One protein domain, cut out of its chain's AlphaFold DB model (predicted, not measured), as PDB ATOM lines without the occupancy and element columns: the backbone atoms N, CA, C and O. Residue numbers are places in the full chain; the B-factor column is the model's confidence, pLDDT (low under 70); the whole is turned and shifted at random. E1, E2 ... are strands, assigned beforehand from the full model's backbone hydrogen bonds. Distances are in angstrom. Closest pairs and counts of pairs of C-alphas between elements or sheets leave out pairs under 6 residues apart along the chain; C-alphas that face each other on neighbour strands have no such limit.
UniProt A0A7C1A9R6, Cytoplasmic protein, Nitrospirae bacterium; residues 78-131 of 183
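What this domain is: This is residues 78 to 131 of the 183 residues of the protein "Cytoplasmic protein" of Nitrospirae bacterium (UniProt A0A7C1A9R6). One strongly twisted, curled sheet makes a small barrel, closed between edge strands E1 and E2 by short pairings of residues 103 to 104. The printed part has 54 residues, with strands E1, E2, E3, E4 along the chain and no named helix: all strand. The sheet's order is E1 E4 E3 E2, antiparallel; the whole is compact, radius of gyration of the C-alphas 9.6 A, spanning 25 by 21 by 17 A.

Where its parts are: E3, residues 111 to 121, is 23.2 A long and bends by 83 degrees at residue 118. E4, 124 to 130, 19.2 A, ends at C-alpha (33.768, 125.950, 16.700). E1, 78 to 84, 18.1 A, begins at C-alpha (31.355, 132.905, 22.146). E2, 94 to 97, is 10.4 A.

How they stand to each other: E2, E3 and E4 form a meander, successive antiparallel neighbours; E1 beside E4 completes a Greek key. Within hydrogen-bond range are N 117 and O 126 of E3 and E4, 2.7 A; N 95 and O 114 of E2 and E3, 2.8 A; and N 127 and O 79 of E4 and E1, 2.8 A.

The domain as a whole: The C-alphas of Ser 122 and Thr 131, the farthest apart, are 26.3 A apart. The printed part has no cut; E2 to E3 is a long link. No printed residue is under pLDDT 70.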
ATOM      1  N   LEU A  78      30.529 132.192  21.182       95.81
ATOM      2  CA  LEU A  78      31.355 132.905  22.146       95.81
ATOM      3  C   LEU A  78      30.899 132.500  23.549       95.81
ATOM      4  O   LEU A  78      29.704 132.570  23.839       95.81
ATOM      5  N   VAL A  79      31.830 132.096  24.405       97.44
ATOM      6  CA  VAL A  79      31.563 131.703  25.797       97.44
ATOM      7  C   VAL A  79      32.521 132.427  26.733       97.44
ATOM      8  O   VAL A  79      33.674 132.641  26.379       97.44
ATOM      9  N   GLN A  80      32.055 132.850  27.906       98.19
ATOM     10  CA  GLN A  80      32.933 133.409  28.931       98.19
ATOM     11  C   GLN A  80      33.442 132.279  29.823       98.19
ATOM     12  O   GLN A  80      32.622 131.575  30.403       98.19
ATOM     13  N   LEU A  81      34.761 132.140  29.948       97.94
ATOM     14  CA  LEU A  81      35.405 131.095  30.745       97.94
ATOM     15  C   LEU A  81      36.404 131.697  31.732       97.94
ATOM     16  O   LEU A  81      37.046 132.716  31.445       97.94
ATOM     17  N   SER A  82      36.551 131.024  32.870       98.12
ATOM     18  CA  SER A  82      37.678 131.205  33.784       98.12
ATOM     19  C   SER A  82      38.874 130.429  33.235       98.12
ATOM     20  O   SER A  82      38.775 129.232  33.002       98.12
ATOM     21  N   ILE A  83      39.991 131.104  32.985       98.06
ATOM     22  CA  ILE A  83      41.167 130.546  32.310       98.06
ATOM     23  C   ILE A  83      42.396 130.825  33.168       98.06
ATOM     24  O   ILE A  83      42.739 131.982  33.417       98.06
ATOM     25  N   SER A  84      43.088 129.773  33.599       96.38
ATOM     26  CA  SER A  84      44.273 129.917  34.446       96.38
ATOM     27  C   SER A  84      45.373 130.721  33.742       96.38
ATOM     28  O   SER A  84      45.750 130.422  32.609       96.38
ATOM     29  N   GLY A  85      45.880 131.759  34.415       93.88
ATOM     30  CA  GLY A  85      46.985 132.590  33.925       93.88
ATOM     31  C   GLY A  85      46.643 133.571  32.799       93.88
ATOM     32  O   GLY A  85      47.559 134.191  32.270       93.88
ATOM     33  N   LEU A  86      45.364 133.744  32.436       97.38
ATOM     34  CA  LEU A  86      44.980 134.632  31.336       97.38
ATOM     35  C   LEU A  86      45.284 136.111  31.628       97.38
ATOM     36  O   LEU A  86      44.760 136.687  32.587       97.38
ATOM     37  N   ALA A  87      46.031 136.739  30.723       97.44
ATOM     38  CA  ALA A  87      46.349 138.159  30.702       97.44
ATOM     39  C   ALA A  87      45.790 138.867  29.452       97.44
ATOM     40  O   ALA A  87      45.408 138.253  28.455       97.44
ATOM     41  N   ILE A  88      45.776 140.206  29.479       97.12
ATOM     42  CA  ILE A  88      45.290 141.033  28.359       97.12
ATOM     43  C   ILE A  88      46.079 140.808  27.058       97.12
ATOM     44  O   ILE A  88      45.537 140.962  25.967       97.12
ATOM     45  N   THR A  89      47.345 140.398  27.168       97.06
ATOM     46  CA  THR A  89      48.241 140.096  26.042       97.06
ATOM     47  C   THR A  89      47.941 138.765  25.352       97.06
ATOM     48  O   THR A  89      48.556 138.463  24.334       97.06
ATOM     49  N   ASP A  90      47.023 137.958  25.889       96.19
ATOM     50  CA  ASP A  90      46.728 136.614  25.380       96.19
ATOM     51  C   ASP A  90      45.563 136.579  24.387       96.19
ATOM     52  O   ASP A  90      45.192 135.510  23.902       96.19
ATOM     53  N   VAL A  91      44.979 137.732  24.044       95.94
ATOM     54  CA  VAL A  91      43.951 137.812  22.998       95.94
ATOM     55  C   VAL A  91      44.492 137.219  21.692       95.94
ATOM     56  O   VAL A  91      45.548 137.606  21.200       95.94
ATOM     57  N   GLY A  92      43.754 136.262  21.129       91.94
ATOM     58  CA  GLY A  92      44.125 135.514  19.932       91.94
ATOM     59  C   GLY A  92      44.831 134.178  20.185       91.94
ATOM     60  O   GLY A  92      44.869 133.371  19.248       91.94
ATOM     61  N   LYS A  93      45.336 133.920  21.405       92.94
ATOM     62  CA  LYS A  93      45.944 132.633  21.786       92.94
ATOM     63  C   LYS A  93      44.896 131.530  21.902       92.94
ATOM     64  O   LYS A  93      43.736 131.798  22.218       92.94
ATOM     65  N   ASP A  94      45.321 130.301  21.639       93.00
ATOM     66  CA  ASP A  94      44.482 129.118  21.798       93.00
ATOM     67  C   ASP A  94      44.215 128.822  23.281       93.00
ATOM     68  O   ASP A  94      45.050 129.093  24.146       93.00
ATOM     69  N   ILE A  95      43.029 128.280  23.552       95.69
ATOM     70  CA  ILE A  95      42.605 127.793  24.863       95.69
ATOM     71  C   ILE A  95      42.435 126.284  24.797       95.69
ATOM     72  O   ILE A  95      41.875 125.741  23.837       95.69
ATOM     73  N   TYR A  96      42.881 125.635  25.864       95.81
ATOM     74  CA  TYR A  96      42.828 124.199  26.055       95.81
ATOM     75  C   TYR A  96      42.060 123.852  27.333       95.81
ATOM     76  O   TYR A  96      41.964 124.673  28.245       95.81
ATOM     77  N   ALA A  97      41.528 122.638  27.396       97.38
ATOM     78  CA  ALA A  97      40.796 122.093  28.528       97.38
ATOM     79  C   ALA A  97      41.457 120.794  29.006       97.38
ATOM     80  O   ALA A  97      41.765 119.916  28.192       97.38
ATOM     81  N   SER A  98      41.711 120.695  30.312       96.94
ATOM     82  CA  SER A  98      42.194 119.455  30.940       96.94
ATOM     83  C   SER A  98      41.050 118.552  31.401       96.94
ATOM     84  O   SER A  98      41.203 117.331  31.436       96.94
ATOM     85  N   ASP A  99      39.918 119.164  31.736       97.12
ATOM     86  CA  ASP A  99      38.658 118.530  32.110       97.12
ATOM     87  C   ASP A  99      37.477 119.427  31.684       97.12
ATOM     88  O   ASP A  99      37.658 120.380  30.919       97.12
ATOM     89  N   ASP A 100      36.263 119.116  32.136       96.88
ATOM     90  CA  ASP A 100      35.026 119.754  31.698       96.88
ATOM     91  C   ASP A 100      34.786 121.179  32.237       96.88
ATOM     92  O   ASP A 100      33.912 121.871  31.700       96.88
ATOM     93  N   ASP A 101      35.579 121.645  33.215       97.75
ATOM     94  CA  ASP A 101      35.509 123.007  33.786       97.75
ATOM     95  C   ASP A 101      36.888 123.671  34.030       97.75
ATOM     96  O   ASP A 101      36.978 124.801  34.518       97.75
ATOM     97  N   THR A 102      37.994 123.020  33.660       97.69
ATOM     98  CA  THR A 102      39.353 123.554  33.832       97.69
ATOM     99  C   THR A 102      39.972 123.957  32.500       97.69
ATOM    100  O   THR A 102      40.397 123.123  31.695       97.69
ATOM    101  N   PHE A 103      40.105 125.272  32.303       98.06
ATOM    102  CA  PHE A 103      40.627 125.874  31.075       98.06
ATOM    103  C   PHE A 103      41.992 126.542  31.280       98.06
ATOM    104  O   PHE A 103      42.257 127.209  32.286       98.06
ATOM    105  N   THR A 104      42.872 126.391  30.295       97.44
ATOM    106  CA  THR A 104      44.280 126.794  30.372       97.44
ATOM    107  C   THR A 104      44.822 127.281  29.026       97.44
ATOM    108  O   THR A 104      44.290 126.964  27.964       97.44
ATOM    109  N   LEU A 105      45.906 128.057  29.071       95.50
ATOM    110  CA  LEU A 105      46.699 128.460  27.901       95.50
ATOM    111  C   LEU A 105      47.734 127.395  27.493       95.50
ATOM    112  O   LEU A 105      48.391 127.528  26.462       95.50
ATOM    113  N   THR A 106      47.910 126.353  28.308       94.12
ATOM    114  CA  THR A 106      48.916 125.310  28.089       94.12
ATOM    115  C   THR A 106      48.359 124.180  27.233       94.12
ATOM    116  O   THR A 106      47.431 123.492  27.655       94.12
ATOM    117  N   GLN A 107      48.998 123.930  26.087       89.12
ATOM    118  CA  GLN A 107      48.668 122.808  25.205       89.12
ATOM    119  C   GLN A 107      48.878 121.456  25.899       89.12
ATOM    120  O   GLN A 107      47.904 120.790  26.214       89.12
ATOM    121  N   GLY A 108      50.120 121.045  26.184       89.69
ATOM    122  CA  GLY A 108      50.395 119.729  26.784       89.69
ATOM    123  C   GLY A 108      49.639 118.593  26.077       89.69
ATOM    124  O   GLY A 108      49.636 118.522  24.851       89.69
ATOM    125  N   SER A 109      48.967 117.742  26.854       90.12
ATOM    126  CA  SER A 109      47.995 116.748  26.371       90.12
ATOM    127  C   SER A 109      46.539 117.243  26.424       90.12
ATOM    128  O   SER A 109      45.620 116.445  26.271       90.12
ATOM    129  N   ASN A 110      46.314 118.525  26.717       94.12
ATOM    130  CA  ASN A 110      44.986 119.098  26.898       94.12
ATOM    131  C   ASN A 110      44.274 119.269  25.555       94.12
ATOM    132  O   ASN A 110      44.887 119.561  24.526       94.12
ATOM    133  N   THR A 111      42.951 119.151  25.580       93.00
ATOM    134  CA  THR A 111      42.121 119.291  24.385       93.00
ATOM    135  C   THR A 111      41.984 120.755  24.016       93.00
ATOM    136  O   THR A 111      41.591 121.572  24.844       93.00
ATOM    137  N   ARG A 112      42.254 121.111  22.762       92.38
ATOM    138  CA  ARG A 112      41.985 122.461  22.265       92.38
ATOM    139  C   ARG A 112      40.476 122.690  22.153       92.38
ATOM    140  O   ARG A 112      39.776 121.892  21.541       92.38
ATOM    141  N   ILE A 113      39.984 123.803  22.695       93.94
ATOM    142  CA  ILE A 113      38.546 124.129  22.689       93.94
ATOM    143  C   ILE A 113      38.203 125.419  21.935       93.94
ATOM    144  O   ILE A 113      37.036 125.691  21.659       93.94
ATOM    145  N   GLY A 114      39.200 126.239  21.596       94.19
ATOM    146  CA  GLY A 114      38.986 127.509  20.909       94.19
ATOM    147  C   GLY A 114      40.151 128.473  21.079       94.19
ATOM    148  O   GLY A 114      41.281 128.060  21.317       94.19
ATOM    149  N   PHE A 115      39.875 129.772  20.969       93.62
ATOM    150  CA  PHE A 115      40.862 130.829  21.199       93.62
ATOM    151  C   PHE A 115      40.255 132.040  21.910       93.62
ATOM    152  O   PHE A 115      39.049 132.292  21.833       93.62
ATOM    153  N   VAL A 116      41.101 132.828  22.570       96.31
ATOM    154  CA  VAL A 116      40.697 134.046  23.278       96.31
ATOM    155  C   VAL A 116      40.223 135.091  22.270       96.31
ATOM    156  O   VAL A 116      41.012 135.664  21.523       96.31
ATOM    157  N   HIS A 117      38.924 135.365  22.262       96.31
ATOM    158  CA  HIS A 117      38.316 136.405  21.440       96.31
ATOM    159  C   HIS A 117      38.416 137.782  22.098       96.31
ATOM    160  O   HIS A 117      38.674 138.778  21.425       96.31
ATOM    161  N   ARG A 118      38.201 137.850  23.417       97.88
ATOM    162  CA  ARG A 118      38.222 139.110  24.166       97.88
ATOM    163  C   ARG A 118      38.611 138.880  25.619       97.88
ATOM    164  O   ARG A 118      38.020 138.042  26.286       97.88
ATOM    165  N   TYR A 119      39.547 139.672  26.125       98.06
ATOM    166  CA  TYR A 119      39.869 139.718  27.550       98.06
ATOM    167  C   TYR A 119      38.738 140.402  28.341       98.06
ATOM    168  O   TYR A 119      38.184 141.407  27.886       98.06
ATOM    169  N   VAL A 120      38.376 139.853  29.504       98.00
ATOM    170  CA  VAL A 120      37.380 140.443  30.417       98.00
ATOM    171  C   VAL A 120      38.077 140.973  31.667       98.00
ATOM    172  O   VAL A 120      37.955 142.151  31.988       98.00
ATOM    173  N   SER A 121      38.832 140.111  32.346       97.75
ATOM    174  CA  SER A 121      39.624 140.432  33.535       97.75
ATOM    175  C   SER A 121      40.718 139.382  33.730       97.75
ATOM    176  O   SER A 121      40.772 138.404  32.988       97.75
ATOM    177  N   SER A 122      41.587 139.560  34.732       97.00
ATOM    178  CA  SER A 122      42.641 138.582  35.027       97.00
ATOM    179  C   SER A 122      42.005 137.215  35.244       97.00
ATOM    180  O   SER A 122      41.090 137.086  36.057       97.00
ATOM    181  N   GLY A 123      42.459 136.218  34.489       96.81
ATOM    182  CA  GLY A 123      41.909 134.870  34.548       96.81
ATOM    183  C   GLY A 123      40.509 134.688  33.942       96.81
ATOM    184  O   GLY A 123      39.927 133.629  34.137       96.81
ATOM    185  N   VAL A 124      39.936 135.671  33.233       98.12
ATOM    186  CA  VAL A 124      38.596 135.561  32.617       98.12
ATOM    187  C   VAL A 124      38.583 136.139  31.203       98.12
ATOM    188  O   VAL A 124      38.960 137.292  30.968       98.12
ATOM    189  N   GLY A 125      38.081 135.357  30.250       97.50
ATOM    190  CA  GLY A 125      38.030 135.741  28.843       97.50
ATOM    191  C   GLY A 125      36.798 135.219  28.121       97.50
ATOM    192  O   GLY A 125      36.168 134.252  28.537       97.50
ATOM    193  N   ILE A 126      36.462 135.871  27.012       98.00
ATOM    194  CA  ILE A 126      35.540 135.341  26.013       98.00
ATOM    195  C   ILE A 126      36.336 134.466  25.054       98.00
ATOM    196  O   ILE A 126      37.276 134.950  24.422       98.00
ATOM    197  N   VAL A 127      35.926 133.214  24.908       96.81
ATOM    198  CA  VAL A 127      36.504 132.226  24.002       96.81
ATOM    199  C   VAL A 127      35.584 132.038  22.807       96.81
ATOM    200  O   VAL A 127      34.387 131.796  22.965       96.81
ATOM    201  N   ALA A 128      36.149 132.167  21.610       94.56
ATOM    202  CA  ALA A 128      35.496 131.746  20.381       94.56
ATOM    203  C   ALA A 128      35.791 130.269  20.141       94.56
ATOM    204  O   ALA A 128      36.955 129.867  20.113       94.56
ATOM    205  N   PHE A 129      34.738 129.483  19.943       92.88
ATOM    206  CA  PHE A 129      34.831 128.048  19.705       92.88
ATOM    207  C   PHE A 129      34.003 127.646  18.485       92.88
ATOM    208  O   PHE A 129      32.990 128.278  18.156       92.88
ATOM    209  N   ASN A 130      34.457 126.595  17.808       90.50
ATOM    210  CA  ASN A 130      33.768 125.950  16.700       90.50
ATOM    211  C   ASN A 130      34.212 124.486  16.632       90.50
ATOM    212  O   ASN A 130      35.391 124.244  16.412       90.50
ATOM    213  N   THR A 131      33.286 123.546  16.794       85.69
ATOM    214  CA  THR A 131      33.545 122.100  16.678       85.69
ATOM    215  C   THR A 131      33.119 121.540  15.319       85.69
ATOM    216  O   THR A 131      33.411 120.396  14.986       85.69
TER     217      THR A 131